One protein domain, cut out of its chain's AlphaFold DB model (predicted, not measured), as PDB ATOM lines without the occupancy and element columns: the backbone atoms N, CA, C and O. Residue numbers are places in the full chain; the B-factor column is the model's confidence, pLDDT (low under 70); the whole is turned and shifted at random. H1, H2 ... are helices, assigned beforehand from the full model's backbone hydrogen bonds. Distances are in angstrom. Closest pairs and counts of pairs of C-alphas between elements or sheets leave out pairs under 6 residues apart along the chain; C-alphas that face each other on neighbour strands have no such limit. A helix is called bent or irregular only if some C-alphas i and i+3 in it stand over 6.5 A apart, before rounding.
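This is residues 303 to 444 of the 495 residues of an uncharacterized protein of Caldilineales bacterium (UniProt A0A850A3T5). One long helix, H4, runs through the middle of a compact body, with H2 and H8 packed together on one side of it, H1 on the opposite side and H3 on a third, each crossing it at a wide angle. Short H5 packs on H1, while H6 and the five-residue H7 make a small pair, of which H7 comes near Ala 373, where H4 ends, and H6 stays apart from H4. The printed part has 142 residues with eight named helices, H1 to H8 in order along it, and no named strand; the class is all helix, with 80 residues in named elements. The whole is compact and rounded, with a radius of gyration of the C-alphas of 14.6 A and spans of 42 by 34 by 28 A.

Start at residues 303 to 315, which are H1, and look ahead to residues 357 to 373, H4, the hub that touches four other helices. H1 touches H4 with its residues 303 to 308 alone, at a steep tilt of 58 degrees, the same way; the closest C-alphas are those of Ala 307 and Leu 364, 5.2 A apart. Next comes H2, residues 325 to 334, which touches residues 358 to 365 of H4 at a steep tilt of 65 degrees, opposite ways, closest at the C-alphas of Leu 331 and Leu 362, 7.1 A. H3, residues 339 to 347, touches H4 about perpendicular at 77 degrees, closest at the C-alphas of Gly 346 and Gln 359, 5.7 A. H1 and H3 only just touch, only at their ends, with 3 pairs of C-alphas within 8 A. Past H4, find H5, residues 379 to 383, which touches H1, with the C-alphas of Leu 308 and Pro 379 closest at 5.7 A. H6, residues 393 to 403, is apart from H4 and only just touches H3, with 3 pairs of C-alphas within 8 A, the closest those of Asp 344 and Phe 393, 6.3 A. H7, residues 410 to 414, touches H6, closest at the C-alphas of Ala 401 and Gly 411, 5.0 A, and is close to but not clearly touching H4. Last, H8, residues 425 to 434, touches H2 at a steep tilt of 40 degrees, opposite ways, closest at the C-alphas of Tyr 328 and Leu 431, 5.6 A. H8 also touches residues 365 to 369 of H4, about perpendicular at 81 degrees, closest at the C-alphas of Phe 369 and Leu 427, 6.7 A. The helix packing is mostly crossed: of 6 pairs of helices that touch and have a tilt, those that touch only at their ends left out, 0 are at a shallow tilt. In H1, H2, H3, H4, H5, H6 and H8 every O i to N i+4 pair is within hydrogen-bond range; in H7 it is 0 of 1, and 0 of 2 for O i to N i+3.

Find C-alpha 303 at (136.944, 101.008, 132.134); from there H1 runs 18.3 A to Asn 315. H2 covers 14.6 A and H3 12.5 A. H4 begins at C-alpha 357, (141.938, 94.273, 138.710), and runs 24.3 A to Ala 373. H6 covers 15.7 A; H5 and H7 have five residues each. H7 is neither bent nor irregular, but only just: C-alphas 410 and 413 are 6.0 A apart. H8 runs 14.1 A to C-alpha 434 at (135.052, 105.311, 151.858).

The two C-alphas farthest apart are those of Trp 318 and Gln 444, 43.4 A. The printed part has no cut. The links H2 to H3 and H4 to H5 are tight, the others short, and no link is long. The mean pLDDT of the printed part is 80.4; 32 residues are under 70, among them residues 404 to 424, which include H7, and residues 441 to 444.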
ATOM      1  N   LEU A 303     137.106 101.202 130.693       89.44
ATOM      2  CA  LEU A 303     136.944 101.008 132.134       89.44
ATOM      3  C   LEU A 303     135.948 101.995 132.745       89.44
ATOM      4  O   LEU A 303     135.114 101.603 133.552       89.44
ATOM      5  N   TYR A 304     135.986 103.263 132.349       91.25
ATOM      6  CA  TYR A 304     135.078 104.277 132.887       91.25
ATOM      7  C   TYR A 304     133.670 104.089 132.344       91.25
ATOM      8  O   TYR A 304     132.710 104.151 133.108       91.25
ATOM      9  N   PHE A 305     133.552 103.753 131.057       91.44
ATOM     10  CA  PHE A 305     132.278 103.348 130.477       91.44
ATOM     11  C   PHE A 305     131.674 102.171 131.258       91.44
ATOM     12  O   PHE A 305     130.562 102.277 131.769       91.44
ATOM     13  N   ALA A 306     132.427 101.080 131.442       90.50
ATOM     14  CA  ALA A 306     131.960  99.915 132.189       90.50
ATOM     15  C   ALA A 306     131.583 100.259 133.644       90.50
ATOM     16  O   ALA A 306     130.552  99.800 134.131       90.50
ATOM     17  N   ALA A 307     132.365 101.100 134.328       92.88
ATOM     18  CA  ALA A 307     132.077 101.536 135.694       92.88
ATOM     19  C   ALA A 307     130.770 102.346 135.791       92.88
ATOM     20  O   ALA A 307     130.007 102.175 136.743       92.88
ATOM     21  N   LEU A 308     130.474 103.186 134.797       94.19
ATOM     22  CA  LEU A 308     129.210 103.923 134.723       94.19
ATOM     23  C   LEU A 308     128.019 103.004 134.453       94.19
ATOM     24  O   LEU A 308     126.977 103.168 135.088       94.19
ATOM     25  N   VAL A 309     128.179 101.991 133.595       92.25
ATOM     26  CA  VAL A 309     127.148 100.956 133.406       92.25
ATOM     27  C   VAL A 309     126.882 100.231 134.730       92.25
ATOM     28  O   VAL A 309     125.724 100.109 135.129       92.25
ATOM     29  N   GLU A 310     127.919  99.794 135.456       92.19
ATOM     30  CA  GLU A 310     127.739  99.173 136.780       92.19
ATOM     31  C   GLU A 310     126.997 100.102 137.746       92.19
ATOM     32  O   GLU A 310     126.161  99.643 138.528       92.19
ATOM     33  N   ARG A 311     127.254 101.413 137.671       94.75
ATOM     34  CA  ARG A 311     126.592 102.392 138.532       94.75
ATOM     35  C   ARG A 311     125.110 102.512 138.207       94.75
ATOM     36  O   ARG A 311     124.299 102.549 139.129       94.75
ATOM     37  N   GLU A 312     124.744 102.518 136.929       93.44
ATOM     38  CA  GLU A 312     123.339 102.513 136.515       93.44
ATOM     39  C   GLU A 312     122.624 101.229 136.941       93.44
ATOM     40  O   GLU A 312     121.527 101.273 137.498       93.44
ATOM     41  N   LEU A 313     123.266 100.072 136.767       92.00
ATOM     42  CA  LEU A 313     122.709  98.797 137.223       92.00
ATOM     43  C   LEU A 313     122.530  98.766 138.749       92.00
ATOM     44  O   LEU A 313     121.549  98.197 139.239       92.00
ATOM     45  N   ALA A 314     123.439  99.393 139.500       92.81
ATOM     46  CA  ALA A 314     123.311  99.552 140.943       92.81
ATOM     47  C   ALA A 314     122.161 100.493 141.331       92.81
ATOM     48  O   ALA A 314     121.371 100.156 142.213       92.81
ATOM     49  N   ASN A 315     121.990 101.616 140.627       92.12
ATOM     50  CA  ASN A 315     120.873 102.546 140.836       92.12
ATOM     51  C   ASN A 315     119.505 101.897 140.559       92.12
ATOM     52  O   ASN A 315     118.518 102.208 141.226       92.12
ATOM     53  N   LEU A 316     119.445 100.966 139.603       90.69
ATOM     54  CA  LEU A 316     118.255 100.161 139.302       90.69
ATOM     55  C   LEU A 316     118.027  99.012 140.305       90.69
ATOM     56  O   LEU A 316     117.012  98.317 140.227       90.69
ATOM     57  N   GLY A 317     118.954  98.789 141.244       90.38
ATOM     58  CA  GLY A 317     118.889  97.700 142.220       90.38
ATOM     59  C   GLY A 317     119.098  96.313 141.604       90.38
ATOM     60  O   GLY A 317     118.584  95.316 142.116       90.38
ATOM     61  N   TRP A 318     119.794  96.234 140.471       88.25
ATOM     62  CA  TRP A 318     120.046  94.980 139.756       88.25
ATOM     63  C   TRP A 318     121.441  94.419 139.987       88.25
ATOM     64  O   TRP A 318     121.625  93.207 139.892       88.25
ATOM     65  N   ALA A 319     122.394  95.277 140.327       88.12
ATOM     66  CA  ALA A 319     123.725  94.895 140.765       88.12
ATOM     67  C   ALA A 319     124.030  95.553 142.116       88.12
ATOM     68  O   ALA A 319     123.495  96.609 142.448       88.12
ATOM     69  N   ALA A 320     124.879  94.918 142.913       89.81
ATOM     70  CA  ALA A 320     125.545  95.599 144.008       89.81
ATOM     71  C   ALA A 320     126.700  96.418 143.434       89.81
ATOM     72  O   ALA A 320     127.355  95.993 142.480       89.81
ATOM     73  N   TRP A 321     126.975  97.573 144.035       91.88
ATOM     74  CA  TRP A 321     128.193  98.296 143.709       91.88
ATOM     75  C   TRP A 321     129.410  97.434 144.097       91.88
ATOM     76  O   TRP A 321     129.456  96.945 145.227       91.88
ATOM     77  N   PRO A 322     130.363  97.189 143.180       90.06
ATOM     78  CA  PRO A 322     131.392  96.165 143.369       90.06
ATOM     79  C   PRO A 322     132.499  96.551 144.361       90.06
ATOM     80  O   PRO A 322     133.314  95.695 144.692       90.06
ATOM     81  N   LEU A 323     132.556  97.805 144.824       93.06
ATOM     82  CA  LEU A 323     133.559  98.248 145.791       93.06
ATOM     83  C   LEU A 323     133.079  98.083 147.232       93.06
ATOM     84  O   LEU A 323     131.975  98.483 147.598       93.06
ATOM     85  N   THR A 324     133.964  97.548 148.066       93.50
ATOM     86  CA  THR A 324     133.813  97.473 149.521       93.50
ATOM     87  C   THR A 324     134.778  98.439 150.223       93.50
ATOM     88  O   THR A 324     135.769  98.863 149.623       93.50
ATOM     89  N   PRO A 325     134.585  98.745 151.522       95.25
ATOM     90  CA  PRO A 325     135.567  99.508 152.302       95.25
ATOM     91  C   PRO A 325     136.993  98.927 152.254       95.25
ATOM     92  O   PRO A 325     137.972  99.670 152.278       95.25
ATOM     93  N   ALA A 326     137.128  97.601 152.135       95.19
ATOM     94  CA  ALA A 326     138.427  96.946 152.009       95.19
ATOM     95  C   ALA A 326     139.098  97.227 150.654       95.19
ATOM     96  O   ALA A 326     140.318  97.375 150.605       95.19
ATOM     97  N   ASP A 327     138.324  97.352 149.572       94.44
ATOM     98  CA  ASP A 327     138.858  97.727 148.258       94.44
ATOM     99  C   ASP A 327     139.398  99.161 148.274       94.44
ATOM    100  O   ASP A 327     140.477  99.419 147.742       94.44
ATOM    101  N   TYR A 328     138.708 100.080 148.959       94.50
ATOM    102  CA  TYR A 328     139.183 101.449 149.176       94.50
ATOM    103  C   TYR A 328     140.484 101.498 149.982       94.50
ATOM    104  O   TYR A 328     141.437 102.170 149.584       94.50
ATOM    105  N   ALA A 329     140.562 100.741 151.079       92.50
ATOM    106  CA  ALA A 329     141.788 100.615 151.865       92.50
ATOM    107  C   ALA A 329     142.937 100.008 151.040       92.50
ATOM    108  O   ALA A 329     144.086 100.436 151.158       92.50
ATOM    109  N   HIS A 330     142.632  99.040 150.174       91.69
ATOM    110  CA  HIS A 330     143.615  98.445 149.280       91.69
ATOM    111  C   HIS A 330     144.148  99.465 148.265       91.69
ATOM    112  O   HIS A 330     145.365  99.596 148.152       91.69
ATOM    113  N   LEU A 331     143.271 100.239 147.611       90.25
ATOM    114  CA  LEU A 331     143.674 101.313 146.693       90.25
ATOM    115  C   LEU A 331     144.587 102.342 147.374       90.25
ATOM    116  O   LEU A 331     145.534 102.809 146.753       90.25
ATOM    117  N   LEU A 332     144.340 102.661 148.648       89.12
ATOM    118  CA  LEU A 332     145.211 103.531 149.446       89.12
ATOM    119  C   LEU A 332     146.561 102.888 149.773       89.12
ATOM    120  O   LEU A 332     147.569 103.584 149.805       89.12
ATOM    121  N   SER A 333     146.591 101.577 150.023       88.25
ATOM    122  CA  SER A 333     147.827 100.855 150.354       88.25
ATOM    123  C   SER A 333     148.765 100.673 149.160       88.25
ATOM    124  O   SER A 333     149.973 100.562 149.348       88.25
ATOM    125  N   THR A 334     148.211 100.637 147.946       82.50
ATOM    126  CA  THR A 334     148.966 100.543 146.690       82.50
ATOM    127  C   THR A 334     149.141 101.897 146.006       82.50
ATOM    128  O   THR A 334     149.836 102.010 144.995       82.50
ATOM    129  N   ALA A 335     148.483 102.941 146.513       68.19
ATOM    130  CA  ALA A 335     148.738 104.308 146.105       68.19
ATOM    131  C   ALA A 335     150.087 104.745 146.685       68.19
ATOM    132  O   ALA A 335     150.164 105.293 147.784       68.19
ATOM    133  N   ASP A 336     151.152 104.544 145.910       65.06
ATOM    134  CA  ASP A 336     152.323 105.414 146.002       65.06
ATOM    135  C   ASP A 336     151.896 106.881 145.772       65.06
ATOM    136  O   ASP A 336     150.741 107.177 145.444       65.06
ATOM    137  N   SER A 337     152.818 107.832 145.917       59.91
ATOM    138  CA  SER A 337     152.556 109.277 145.776       59.91
ATOM    139  C   SER A 337     151.959 109.732 144.425       59.91
ATOM    140  O   SER A 337     151.600 110.902 144.295       59.91
ATOM    141  N   ASP A 338     151.756 108.820 143.467       70.62
ATOM    142  CA  ASP A 338     151.368 109.072 142.077       70.62
ATOM    143  C   ASP A 338     149.959 108.554 141.704       70.62
ATOM    144  O   ASP A 338     149.734 108.028 140.609       70.62
ATOM    145  N   LEU A 339     148.961 108.732 142.580       74.62
ATOM    146  CA  LEU A 339     147.558 108.396 142.268       74.62
ATOM    147  C   LEU A 339     147.072 109.044 140.949       74.62
ATOM    148  O   LEU A 339     146.332 108.412 140.201       74.62
ATOM    149  N   HIS A 340     147.550 110.250 140.614       70.88
ATOM    150  CA  HIS A 340     147.274 110.927 139.333       70.88
ATOM    151  C   HIS A 340     147.734 110.157 138.112       70.88
ATOM    152  O   HIS A 340     146.951 109.964 137.187       70.88
ATOM    153  N   LEU A 341     148.984 109.690 138.120       66.75
ATOM    154  CA  LEU A 341     149.528 108.950 136.985       66.75
ATOM    155  C   LEU A 341     148.725 107.671 136.755       66.75
ATOM    156  O   LEU A 341     148.496 107.279 135.616       66.75
ATOM    157  N   ARG A 342     148.236 107.044 137.828       76.38
ATOM    158  CA  ARG A 342     147.394 105.848 137.732       76.38
ATOM    159  C   ARG A 342     146.019 106.135 137.129       76.38
ATOM    160  O   ARG A 342     145.521 105.299 136.378       76.38
ATOM    161  N   VAL A 343     145.422 107.288 137.442       77.06
ATOM    162  CA  VAL A 343     144.156 107.731 136.836       77.06
ATOM    163  C   VAL A 343     144.321 107.921 135.329       77.06
ATOM    164  O   VAL A 343     143.541 107.352 134.566       77.06
ATOM    165  N   ASP A 344     145.368 108.639 134.912       74.38
ATOM    166  CA  ASP A 344     145.659 108.883 133.496       74.38
ATOM    167  C   ASP A 344     145.945 107.572 132.745       74.38
ATOM    168  O   ASP A 344     145.374 107.323 131.684       74.38
ATOM    169  N   VAL A 345     146.749 106.674 133.328       72.81
ATOM    170  CA  VAL A 345     147.036 105.356 132.732       72.81
ATOM    171  C   VAL A 345     145.767 104.513 132.597       72.81
ATOM    172  O   VAL A 345     145.599 103.831 131.591       72.81
ATOM    173  N   GLY A 346     144.870 104.545 133.587       75.81
ATOM    174  CA  GLY A 346     143.584 103.847 133.520       75.81
ATOM    175  C   GLY A 346     142.625 104.451 132.488       75.81
ATOM    176  O   GLY A 346     141.845 103.724 131.876       75.81
ATOM    177  N   TRP A 347     142.680 105.768 132.282       81.50
ATOM    178  CA  TRP A 347     141.859 106.477 131.298       81.50
ATOM    179  C   TRP A 347     142.216 106.071 129.870       81.50
ATOM    180  O   TRP A 347     141.323 105.817 129.065       81.50
ATOM    181  N   ASP A 348     143.501 105.910 129.574       79.81
ATOM    182  CA  ASP A 348     143.971 105.534 128.240       79.81
ATOM    183  C   ASP A 348     143.780 104.037 127.906       79.81
ATOM    184  O   ASP A 348     144.124 103.608 126.801       79.81
ATOM    185  N   VAL A 349     143.208 103.227 128.812       74.00
ATOM    186  CA  VAL A 349     142.932 101.802 128.558       74.00
ATOM    187  C   VAL A 349     141.831 101.637 127.506       74.00
ATOM    188  O   VAL A 349     140.650 101.933 127.715       74.00
ATOM    189  N   VAL A 350     142.241 101.097 126.360       65.62
ATOM    190  CA  VAL A 350     141.387 100.891 125.181       65.62
ATOM    191  C   VAL A 350     140.675  99.539 125.222       65.62
ATOM    192  O   VAL A 350     139.591  99.398 124.661       65.62
ATOM    193  N   GLN A 351     141.273  98.539 125.875       71.19
ATOM    194  CA  GLN A 351     140.725  97.189 125.973       71.19
ATOM    195  C   GLN A 351     140.591  96.775 127.434       71.19
ATOM    196  O   GLN A 351     141.566  96.743 128.176       71.19
ATOM    197  N   PHE A 352     139.372  96.422 127.835       73.19
ATOM    198  CA  PHE A 352     139.080  95.993 129.202       73.19
ATOM    199  C   PHE A 352     139.873  94.744 129.609       73.19
ATOM    200  O   PHE A 352     140.313  94.658 130.748       73.19
ATOM    201  N   ASP A 353     140.112  93.815 128.678       74.44
ATOM    202  CA  ASP A 353     140.842  92.566 128.943       74.44
ATOM    203  C   ASP A 353     142.332  92.801 129.269       74.44
ATOM    204  O   ASP A 353     142.990  91.933 129.838       74.44
ATOM    205  N   GLU A 354     142.868  93.980 128.937       78.38
ATOM    206  CA  GLU A 354     144.231  94.395 129.295       78.38
ATOM    207  C   GLU A 354     144.293  95.062 130.679       78.38
ATOM    208  O   GLU A 354     145.384  95.283 131.213       78.38
ATOM    209  N   ALA A 355     143.143  95.398 131.269       82.94
ATOM    210  CA  ALA A 355     143.091  96.098 132.539       82.94
ATOM    211  C   ALA A 355     143.411  95.170 133.711       82.94
ATOM    212  O   ALA A 355     142.859  94.079 133.860       82.94
ATOM    213  N   SER A 356     144.257  95.645 134.621       87.62
ATOM    214  CA  SER A 356     144.449  94.976 135.899       87.62
ATOM    215  C   SER A 356     143.206  95.128 136.785       87.62
ATOM    216  O   SER A 356     142.477  96.123 136.718       87.62
ATOM    217  N   ALA A 357     142.997  94.176 137.700       87.62
ATOM    218  CA  ALA A 357     141.938  94.273 138.710       87.62
ATOM    219  C   ALA A 357     142.025  95.579 139.525       87.62
ATOM    220  O   ALA A 357     141.017  96.125 139.968       87.62
ATOM    221  N   GLU A 358     143.237  96.102 139.704       88.81
ATOM    222  CA  GLU A 358     143.485  97.365 140.383       88.81
ATOM    223  C   GLU A 358     143.057  98.585 139.551       88.81
ATOM    224  O   GLU A 358     142.431  99.492 140.099       88.81
ATOM    225  N   GLN A 359     143.340  98.610 138.243       89.88
ATOM    226  CA  GLN A 359     142.861  99.668 137.341       89.88
ATOM    227  C   GLN A 359     141.333  99.698 137.288       89.88
ATOM    228  O   GLN A 359     140.733 100.770 137.337       89.88
ATOM    229  N   TRP A 360     140.701  98.523 137.260       90.88
ATOM    230  CA  TRP A 360     139.247  98.410 137.323       90.88
ATOM    231  C   TRP A 360     138.670  98.975 138.630       90.88
ATOM    232  O   TRP A 360     137.771  99.817 138.593       90.88
ATOM    233  N   ARG A 361     139.224  98.590 139.792       92.19
ATOM    234  CA  ARG A 361     138.817  99.155 141.093       92.19
ATOM    235  C   ARG A 361     138.998 100.670 141.148       92.19
ATOM    236  O   ARG A 361     138.149 101.362 141.699       92.19
ATOM    237  N   LEU A 362     140.089 101.184 140.581       91.50
ATOM    238  CA  LEU A 362     140.353 102.619 140.538       91.50
ATOM    239  C   LEU A 362     139.315 103.358 139.679       91.50
ATOM    240  O   LEU A 362     138.791 104.374 140.125       91.50
ATOM    241  N   ALA A 363     138.967 102.836 138.498       92.31
ATOM    242  CA  ALA A 363     137.934 103.425 137.642       92.31
ATOM    243  C   ALA A 363     136.569 103.488 138.350       92.31
ATOM    244  O   ALA A 363     135.918 104.533 138.348       92.31
ATOM    245  N   LEU A 364     136.177 102.404 139.031       94.06
ATOM    246  CA  LEU A 364     134.984 102.377 139.880       94.06
ATOM    247  C   LEU A 364     135.047 103.462 140.969       94.06
ATOM    248  O   LEU A 364     134.116 104.253 141.110       94.06
ATOM    249  N   ALA A 365     136.161 103.556 141.700       94.31
ATOM    250  CA  ALA A 365     136.313 104.511 142.796       94.31
ATOM    251  C   ALA A 365     136.232 105.967 142.311       94.31
ATOM    252  O   ALA A 365     135.650 106.808 142.991       94.31
ATOM    253  N   ILE A 366     136.777 106.262 141.127       92.38
ATOM    254  CA  ILE A 366     136.708 107.594 140.516       92.38
ATOM    255  C   ILE A 366     135.276 107.938 140.106       92.38
ATOM    256  O   ILE A 366     134.825 109.050 140.373       92.38
ATOM    257  N   VAL A 367     134.542 107.000 139.502       94.31
ATOM    258  CA  VAL A 367     133.124 107.211 139.170       94.31
ATOM    259  C   VAL A 367     132.310 107.505 140.431       94.31
ATOM    260  O   VAL A 367     131.525 108.454 140.444       94.31
ATOM    261  N   GLU A 368     132.514 106.744 141.511       95.25
ATOM    262  CA  GLU A 368     131.815 107.008 142.774       95.25
ATOM    263  C   GLU A 368     132.228 108.348 143.393       95.25
ATOM    264  O   GLU A 368     131.363 109.086 143.868       95.25
ATOM    265  N   PHE A 369     133.515 108.701 143.338       92.88
ATOM    266  CA  PHE A 369     134.012 109.996 143.790       92.88
ATOM    267  C   PHE A 369     133.324 111.154 143.059       92.88
ATOM    268  O   PHE A 369     132.796 112.045 143.720       92.88
ATOM    269  N   ILE A 370     133.274 111.127 141.721       90.88
ATOM    270  CA  ILE A 370     132.678 112.201 140.909       90.88
ATOM    271  C   ILE A 370     131.201 112.392 141.263       90.88
ATOM    272  O   ILE A 370     130.775 113.509 141.545       90.88
ATOM    273  N   LEU A 371     130.435 111.298 141.317       92.38
ATOM    274  CA  LEU A 371     129.004 111.337 141.632       92.38
ATOM    275  C   LEU A 371     128.717 111.710 143.096       92.38
ATOM    276  O   LEU A 371     127.641 112.216 143.408       92.38
ATOM    277  N   THR A 372     129.658 111.453 144.008       91.94
ATOM    278  CA  THR A 372     129.541 111.862 145.417       91.94
ATOM    279  C   THR A 372     129.894 113.336 145.600       91.94
ATOM    280  O   THR A 372     129.255 114.030 146.390       91.94
ATOM    281  N   ALA A 373     130.910 113.813 144.881       88.19
ATOM    282  CA  ALA A 373     131.367 115.197 144.924       88.19
ATOM    283  C   ALA A 373     130.363 116.156 144.272       88.19
ATOM    284  O   ALA A 373     130.161 117.258 144.780       88.19
ATOM    285  N   ASP A 374     129.691 115.723 143.202       88.69
ATOM    286  CA  ASP A 374     128.595 116.461 142.583       88.69
ATOM    287  C   ASP A 374     127.339 115.588 142.431       88.69
ATOM    288  O   ASP A 374     127.149 114.932 141.404       88.69
ATOM    289  N   PRO A 375     126.430 115.623 143.425       89.25
ATOM    290  CA  PRO A 375     125.171 114.884 143.384       89.25
ATOM    291  C   PRO A 375     124.201 115.338 142.286       89.25
ATOM    292  O   PRO A 375     123.142 114.728 142.132       89.25
ATOM    293  N   THR A 376     124.494 116.438 141.581       87.62
ATOM    294  CA  THR A 376     123.677 116.887 140.448       87.62
ATOM    295  C   THR A 376     124.024 116.154 139.157       87.62
ATOM    296  O   THR A 376     123.190 116.120 138.257       87.62
ATOM    297  N   LEU A 377     125.202 115.523 139.083       89.50
ATOM    298  CA  LEU A 377     125.576 114.648 137.978       89.50
ATOM    299  C   LEU A 377     124.891 113.289 138.112       89.50
ATOM    300  O   LEU A 377     124.883 112.659 139.171       89.50
ATOM    301  N   THR A 378     124.369 112.802 136.996       91.75
ATOM    302  CA  THR A 378     123.895 111.429 136.840       91.75
ATOM    303  C   THR A 378     124.922 110.597 136.062       91.75
ATOM    304  O   THR A 378     125.756 111.154 135.343       91.75
ATOM    305  N   PRO A 379     124.899 109.252 136.155       93.19
ATOM    306  CA  PRO A 379     125.784 108.435 135.327       93.19
ATOM    307  C   PRO A 379     125.541 108.644 133.824       93.19
ATOM    308  O   PRO A 379     126.491 108.576 133.052       93.19
ATOM    309  N   ALA A 380     124.308 108.960 133.422       90.25
ATOM    310  CA  ALA A 380     123.965 109.339 132.055       90.25
ATOM    311  C   ALA A 380     124.682 110.610 131.586       90.25
ATOM    312  O   ALA A 380     125.197 110.633 130.468       90.25
ATOM    313  N   ASP A 381     124.771 111.636 132.443       89.81
ATOM    314  CA  ASP A 381     125.523 112.858 132.132       89.81
ATOM    315  C   ASP A 381     126.998 112.526 131.902       89.81
ATOM    316  O   ASP A 381     127.601 112.993 130.941       89.81
ATOM    317  N   LEU A 382     127.573 111.662 132.747       91.69
ATOM    318  CA  LEU A 382     128.955 111.205 132.596       91.69
ATOM    319  C   LEU A 382     129.149 110.386 131.311       91.69
ATOM    320  O   LEU A 382     130.124 110.609 130.596       91.69
ATOM    321  N   LEU A 383     128.219 109.478 130.994       89.88
ATOM    322  CA  LEU A 383     128.244 108.643 129.789       89.88
ATOM    323  C   LEU A 383     128.155 109.483 128.514       89.88
ATOM    324  O   LEU A 383     128.938 109.263 127.594       89.88
ATOM    325  N   GLY A 384     127.260 110.475 128.475       87.62
ATOM    326  CA  GLY A 384     127.117 111.407 127.350       87.62
ATOM    327  C   GLY A 384     128.341 112.296 127.120       87.62
ATOM    328  O   GLY A 384     128.434 112.961 126.092       87.62
ATOM    329  N   GLN A 385     129.279 112.311 128.069       89.00
ATOM    330  CA  GLN A 385     130.524 113.069 127.993       89.00
ATOM    331  C   GLN A 385     131.754 112.184 127.835       89.00
ATOM    332  O   GLN A 385     132.845 112.731 127.704       89.00
ATOM    333  N   ILE A 386     131.631 110.848 127.844       85.69
ATOM    334  CA  ILE A 386     132.746 109.978 127.446       85.69
ATOM    335  C   ILE A 386     133.008 110.247 125.963       85.69
ATOM    336  O   ILE A 386     132.320 109.742 125.079       85.69
ATOM    337  N   GLY A 387     133.969 111.133 125.714       73.62
ATOM    338  CA  GLY A 387     134.252 111.667 124.399       73.62
ATOM    339  C   GLY A 387     135.176 110.772 123.571       73.62
ATOM    340  O   GLY A 387     135.407 109.601 123.888       73.62
ATOM    341  N   PRO A 388     135.722 111.317 122.473       75.56
ATOM    342  CA  PRO A 388     136.599 110.568 121.588       75.56
ATOM    343  C   PRO A 388     137.895 110.180 122.305       75.56
ATOM    344  O   PRO A 388     138.408 110.936 123.126       75.56
ATOM    345  N   ARG A 389     138.501 109.065 121.878       69.75
ATOM    346  CA  ARG A 389     139.732 108.457 122.435       69.75
ATOM    347  C   ARG A 389     140.894 109.416 122.746       69.75
ATOM    348  O   ARG A 389     141.761 109.085 123.543       69.75
ATOM    349  N   TRP A 390     140.965 110.564 122.081       68.25
ATOM    350  CA  TRP A 390     142.043 111.546 122.246       68.25
ATOM    351  C   TRP A 390     141.822 112.521 123.404       68.25
ATOM    352  O   TRP A 390     142.707 113.324 123.710       68.25
ATOM    353  N   GLN A 391     140.642 112.500 124.017       81.19
ATOM    354  CA  GLN A 391     140.343 113.313 125.176       81.19
ATOM    355  C   GLN A 391     141.145 112.807 126.373       81.19
ATOM    356  O   GLN A 391     141.090 111.633 126.719       81.19
ATOM    357  N   ARG A 392     141.891 113.700 127.025       84.56
ATOM    358  CA  ARG A 392     142.590 113.380 128.274       84.56
ATOM    359  C   ARG A 392     141.639 113.508 129.457       84.56
ATOM    360  O   ARG A 392     140.759 114.371 129.437       84.56
ATOM    361  N   PHE A 393     141.887 112.733 130.508       84.88
ATOM    362  CA  PHE A 393     141.070 112.739 131.721       84.88
ATOM    363  C   PHE A 393     140.845 114.144 132.317       84.88
ATOM    364  O   PHE A 393     139.689 114.488 132.570       84.88
ATOM    365  N   PRO A 394     141.863 115.026 132.451       82.81
ATOM    366  CA  PRO A 394     141.630 116.374 132.973       82.81
ATOM    367  C   PRO A 394     140.690 117.204 132.091       82.81
ATOM    368  O   PRO A 394     139.828 117.913 132.595       82.81
ATOM    369  N   THR A 395     140.806 117.077 130.766       83.75
ATOM    370  CA  THR A 395     139.924 117.772 129.818       83.75
ATOM    371  C   THR A 395     138.487 117.267 129.915       83.75
ATOM    372  O   THR A 395     137.553 118.046 129.759       83.75
ATOM    373  N   TRP A 396     138.296 115.972 130.166       86.88
ATOM    374  CA  TRP A 396     136.977 115.401 130.426       86.88
ATOM    375  C   TRP A 396     136.360 115.947 131.719       86.88
ATOM    376  O   TRP A 396     135.239 116.451 131.692       86.88
ATOM    377  N   LEU A 397     137.114 115.966 132.821       82.88
ATOM    378  CA  LEU A 397     136.650 116.558 134.082       82.88
ATOM    379  C   LEU A 397     136.303 118.050 133.956       82.88
ATOM    380  O   LEU A 397     135.307 118.504 134.517       82.88
ATOM    381  N   GLU A 398     137.094 118.821 133.209       81.81
ATOM    382  CA  GLU A 398     136.811 120.239 132.952       81.81
ATOM    383  C   GLU A 398     135.495 120.436 132.190       81.81
ATOM    384  O   GLU A 398     134.727 121.345 132.511       81.81
ATOM    385  N   GLN A 399     135.210 119.576 131.208       84.56
ATOM    386  CA  GLN A 399     133.943 119.607 130.478       84.56
ATOM    387  C   GLN A 399     132.762 119.284 131.393       84.56
ATOM    388  O   GLN A 399     131.761 119.997 131.354       84.56
ATOM    389  N   LEU A 400     132.901 118.294 132.278       83.25
ATOM    390  CA  LEU A 400     131.880 117.982 133.283       83.25
ATOM    391  C   LEU A 400     131.607 119.164 134.215       83.25
ATOM    392  O   LEU A 400     130.455 119.529 134.446       83.25
ATOM    393  N   ALA A 401     132.658 119.817 134.709       79.50
ATOM    394  CA  ALA A 401     132.515 120.998 135.554       79.50
ATOM    395  C   ALA A 401     131.851 122.175 134.814       79.50
ATOM    396  O   ALA A 401     131.143 122.977 135.428       79.50
ATOM    397  N   ALA A 402     132.057 122.282 133.497       80.25
ATOM    398  CA  ALA A 402     131.432 123.308 132.672       80.25
ATOM    399  C   ALA A 402     129.922 123.081 132.473       80.25
ATOM    400  O   ALA A 402     129.184 124.063 132.381       80.25
ATOM    401  N   LEU A 403     129.453 121.826 132.450       74.06
ATOM    402  CA  LEU A 403     128.026 121.497 132.309       74.06
ATOM    403  C   LEU A 403     127.192 121.966 133.505       74.06
ATOM    404  O   LEU A 403     126.066 122.423 133.317       74.06
ATOM    405  N   ASN A 404     127.764 121.931 134.713       68.44
ATOM    406  CA  ASN A 404     127.027 122.197 135.954       68.44
ATOM    407  C   ASN A 404     127.288 123.567 136.603       68.44
ATOM    408  O   ASN A 404     126.753 123.848 137.679       68.44
ATOM    409  N   ALA A 405     128.033 124.464 135.944       57.31
ATOM    410  CA  ALA A 405     128.393 125.790 136.471       57.31
ATOM    411  C   ALA A 405     129.087 125.695 137.872       57.31
ATOM    412  O   ALA A 405     129.340 124.605 138.373       57.31
ATOM    413  N   PRO A 406     129.511 126.791 138.540       53.69
ATOM    414  CA  PRO A 406     130.575 126.738 139.560       53.69
ATOM    415  C   PRO A 406     130.218 126.065 140.904       53.69
ATOM    416  O   PRO A 406     130.990 126.215 141.853       53.69
ATOM    417  N   ALA A 407     129.082 125.376 141.016       54.06
ATOM    418  CA  ALA A 407     128.598 124.776 142.258       54.06
ATOM    419  C   ALA A 407     129.347 123.494 142.665       54.06
ATOM    420  O   ALA A 407     129.401 123.193 143.854       54.06
ATOM    421  N   SER A 408     129.938 122.765 141.716       56.56
ATOM    422  CA  SER A 408     130.414 121.396 141.946       56.56
ATOM    423  C   SER A 408     131.825 121.267 142.522       56.56
ATOM    424  O   SER A 408     132.184 120.196 142.996       56.56
ATOM    425  N   GLY A 409     132.657 122.317 142.485       60.72
ATOM    426  CA  GLY A 409     134.060 122.268 142.949       60.72
ATOM    427  C   GLY A 409     134.997 121.385 142.101       60.72
ATOM    428  O   GLY A 409     136.159 121.741 141.920       60.72
ATOM    429  N   LEU A 410     134.465 120.334 141.462       63.88
ATOM    430  CA  LEU A 410     135.150 119.315 140.660       63.88
ATOM    431  C   LEU A 410     136.166 119.872 139.652       63.88
ATOM    432  O   LEU A 410     137.237 119.307 139.494       63.88
ATOM    433  N   GLY A 411     135.875 120.983 138.974       57.06
ATOM    434  CA  GLY A 411     136.795 121.551 137.979       57.06
ATOM    435  C   GLY A 411     137.922 122.416 138.553       57.06
ATOM    436  O   GLY A 411     138.950 122.586 137.902       57.06
ATOM    437  N   ARG A 412     137.753 122.992 139.752       57.69
ATOM    438  CA  ARG A 412     138.762 123.900 140.332       57.69
ATOM    439  C   ARG A 412     139.892 123.149 141.016       57.69
ATOM    440  O   ARG A 412     141.016 123.630 140.964       57.69
ATOM    441  N   ASP A 413     139.599 121.991 141.596       55.06
ATOM    442  CA  ASP A 413     140.557 121.239 142.414       55.06
ATOM    443  C   ASP A 413     141.446 120.294 141.581       55.06
ATOM    444  O   ASP A 413     142.529 119.906 142.017       55.06
ATOM    445  N   TRP A 414     141.027 119.966 140.352       56.50
ATOM    446  CA  TRP A 414     141.831 119.196 139.390       56.50
ATOM    447  C   TRP A 414     142.700 120.073 138.482       56.50
ATOM    448  O   TRP A 414     143.674 119.594 137.898       56.50
ATOM    449  N   GLN A 415     142.393 121.370 138.395       52.88
ATOM    450  CA  GLN A 415     143.327 122.344 137.850       52.88
ATOM    451  C   GLN A 415     144.344 122.700 138.937       52.88
ATOM    452  O   GLN A 415     143.946 123.047 140.047       52.88
ATOM    453  N   PRO A 416     145.657 122.684 138.655       49.31
ATOM    454  CA  PRO A 416     146.652 123.167 139.604       49.31
ATOM    455  C   PRO A 416     146.507 124.692 139.768       49.31
ATOM    456  O   PRO A 416     147.231 125.466 139.145       49.31
ATOM    457  N   GLN A 417     145.551 125.153 140.586       44.25
ATOM    458  CA  GLN A 417     145.333 126.583 140.841       44.25
ATOM    459  C   GLN A 417     146.456 127.179 141.692       44.25
ATOM    460  O   GLN A 417     146.784 128.357 141.563       44.25
ATOM    461  N   THR A 418     147.108 126.354 142.513       45.75
ATOM    462  CA  THR A 418     148.353 126.678 143.212       45.75
ATOM    463  C   THR A 418     149.223 125.423 143.290       45.75
ATOM    464  O   THR A 418     148.709 124.320 143.443       45.75
ATOM    465  N   ARG A 419     150.554 125.570 143.197       49.12
ATOM    466  CA  ARG A 419     151.519 124.447 143.261       49.12
ATOM    467  C   ARG A 419     151.449 123.618 144.559       49.12
ATOM    468  O   ARG A 419     152.107 122.588 144.631       49.12
ATOM    469  N   GLU A 420     150.698 124.063 145.567       46.44
ATOM    470  CA  GLU A 420     150.571 123.410 146.879       46.44
ATOM    471  C   GLU A 420     149.345 122.494 147.002       46.44
ATOM    472  O   GLU A 420     149.331 121.624 147.871       46.44
ATOM    473  N   GLN A 421     148.341 122.627 146.130       51.44
ATOM    474  CA  GLN A 421     147.202 121.711 146.091       51.44
ATOM    475  C   GLN A 421     147.444 120.701 144.975       51.44
ATOM    476  O   GLN A 421     147.183 120.961 143.803       51.44
ATOM    477  N   SER A 422     148.028 119.559 145.347       53.56
ATOM    478  CA  SER A 422     148.152 118.427 144.430       53.56
ATOM    479  C   SER A 422     146.747 117.999 143.981       53.56
ATOM    480  O   SER A 422     145.913 117.788 144.875       53.56
ATOM    481  N   PRO A 423     146.484 117.857 142.664       53.28
ATOM    482  CA  PRO A 423     145.191 117.492 142.080       53.28
ATOM    483  C   PRO A 423     144.537 116.184 142.548       53.28
ATOM    484  O   PRO A 423     143.778 115.612 141.795       53.28
ATOM    485  N   GLY A 424     144.802 115.644 143.734       66.69
ATOM    486  CA  GLY A 424     144.315 114.346 144.219       66.69
ATOM    487  C   GLY A 424     143.977 114.337 145.684       66.69
ATOM    488  O   GLY A 424     143.610 113.291 146.211       66.69
ATOM    489  N   SER A 425     144.097 115.480 146.360       75.38
ATOM    490  CA  SER A 425     143.880 115.529 147.801       75.38
ATOM    491  C   SER A 425     142.431 115.204 148.185       75.38
ATOM    492  O   SER A 425     142.212 114.597 149.232       75.38
ATOM    493  N   ASP A 426     141.454 115.552 147.341       81.19
ATOM    494  CA  ASP A 426     140.038 115.249 147.573       81.19
ATOM    495  C   ASP A 426     139.690 113.807 147.221       81.19
ATOM    496  O   ASP A 426     139.005 113.154 148.004       81.19
ATOM    497  N   LEU A 427     140.234 113.270 146.120       84.12
ATOM    498  CA  LEU A 427     140.113 111.844 145.813       84.12
ATOM    499  C   LEU A 427     140.726 111.010 146.945       84.12
ATOM    500  O   LEU A 427     140.104 110.078 147.432       84.12
ATOM    501  N   TYR A 428     141.908 111.384 147.434       85.75
ATOM    502  CA  TYR A 428     142.556 110.708 148.556       85.75
ATOM    503  C   TYR A 428     141.711 110.795 149.837       85.75
ATOM    504  O   TYR A 428     141.479 109.781 150.490       85.75
ATOM    505  N   ARG A 429     141.169 111.977 150.173       87.19
ATOM    506  CA  ARG A 429     140.239 112.143 151.307       87.19
ATOM    507  C   ARG A 429     138.979 111.287 151.153       87.19
ATOM    508  O   ARG A 429     138.579 110.640 152.120       87.19
ATOM    509  N   PHE A 430     138.400 111.238 149.955       90.75
ATOM    510  CA  PHE A 430     137.269 110.374 149.631       90.75
ATOM    511  C   PHE A 430     137.616 108.899 149.844       90.75
ATOM    512  O   PHE A 430     136.876 108.207 150.534       90.75
ATOM    513  N   LEU A 431     138.760 108.428 149.337       91.25
ATOM    514  CA  LEU A 431     139.195 107.041 149.512       91.25
ATOM    515  C   LEU A 431     139.352 106.680 150.999       91.25
ATOM    516  O   LEU A 431     138.925 105.602 151.405       91.25
ATOM    517  N   PHE A 432     139.900 107.573 151.836       92.56
ATOM    518  CA  PHE A 432     139.983 107.348 153.290       92.56
ATOM    519  C   PHE A 432     138.606 107.247 153.938       92.56
ATOM    520  O   PHE A 432     138.355 106.325 154.715       92.56
ATOM    521  N   GLN A 433     137.707 108.169 153.594       94.00
ATOM    522  CA  GLN A 433     136.342 108.166 154.105       94.00
ATOM    523  C   GLN A 433     135.588 106.896 153.684       94.00
ATOM    524  O   GLN A 433     134.960 106.254 154.525       94.00
ATOM    525  N   ALA A 434     135.685 106.505 152.412       93.81
ATOM    526  CA  ALA A 434     135.052 105.311 151.858       93.81
ATOM    527  C   ALA A 434     135.646 104.011 152.431       93.81
ATOM    528  O   ALA A 434     134.929 103.029 152.627       93.81
ATOM    529  N   ALA A 435     136.934 104.020 152.789       94.62
ATOM    530  CA  ALA A 435     137.590 102.933 153.513       94.62
ATOM    531  C   ALA A 435     137.194 102.849 155.001       94.62
ATOM    532  O   ALA A 435     137.569 101.892 155.679       94.62
ATOM    533  N   GLY A 436     136.471 103.841 155.537       94.88
ATOM    534  CA  GLY A 436     136.192 103.944 156.973       94.88
ATOM    535  C   GLY A 436     137.443 104.228 157.812       94.88
ATOM    536  O   GLY A 436     137.470 103.928 159.006       94.88
ATOM    537  N   LEU A 437     138.487 104.782 157.195       91.69
ATOM    538  CA  LEU A 437     139.735 105.155 157.849       91.69
ATOM    539  C   LEU A 437     139.671 106.621 158.311       91.69
ATOM    540  O   LEU A 437     139.004 107.445 157.677       91.69
ATOM    541  N   PRO A 438     140.355 106.988 159.411       89.25
ATOM    542  CA  PRO A 438     140.434 108.382 159.826       89.25
ATOM    543  C   PRO A 438     141.100 109.205 158.723       89.25
ATOM    544  O   PRO A 438     142.110 108.778 158.165       89.25
ATOM    545  N   ALA A 439     140.544 110.382 158.424       78.44
ATOM    546  CA  ALA A 439     141.118 111.268 157.420       78.44
ATOM    547  C   ALA A 439     142.609 111.499 157.726       78.44
ATOM    548  O   ALA A 439     142.955 111.761 158.887       78.44
ATOM    549  N   PRO A 440     143.495 111.392 156.722       72.62
ATOM    550  CA  PRO A 440     144.905 111.633 156.943       72.62
ATOM    551  C   PRO A 440     145.059 113.077 157.432       72.62
ATOM    552  O   PRO A 440     144.301 113.956 156.994       72.62
ATOM    553  N   PRO A 441     146.010 113.360 158.341       68.06
ATOM    554  CA  PRO A 441     146.350 114.741 158.633       68.06
ATOM    555  C   PRO A 441     146.678 115.410 157.299       68.06
ATOM    556  O   PRO A 441     147.455 114.858 156.516       68.06
ATOM    557  N   LEU A 442     146.034 116.550 157.016       57.94
ATOM    558  CA  LEU A 442     146.299 117.309 155.795       57.94
ATOM    559  C   LEU A 442     147.820 117.420 155.638       57.94
ATOM    560  O   LEU A 442     148.474 117.757 156.637       57.94
ATOM    561  N   PRO A 443     148.387 117.097 154.457       54.81
ATOM    562  CA  PRO A 443     149.816 117.243 154.246       54.81
ATOM    563  C   PRO A 443     150.169 118.661 154.668       54.81
ATOM    564  O   PRO A 443     149.581 119.624 154.166       54.81
ATOM    565  N   GLN A 444     151.030 118.787 155.683       50.97
ATOM    566  CA  GLN A 444     151.433 120.113 156.113       50.97
ATOM    567  C   GLN A 444     152.040 120.800 154.892       50.97
ATOM    568  O   GLN A 444     152.811 120.146 154.178       50.97
TER     569      GLN A 444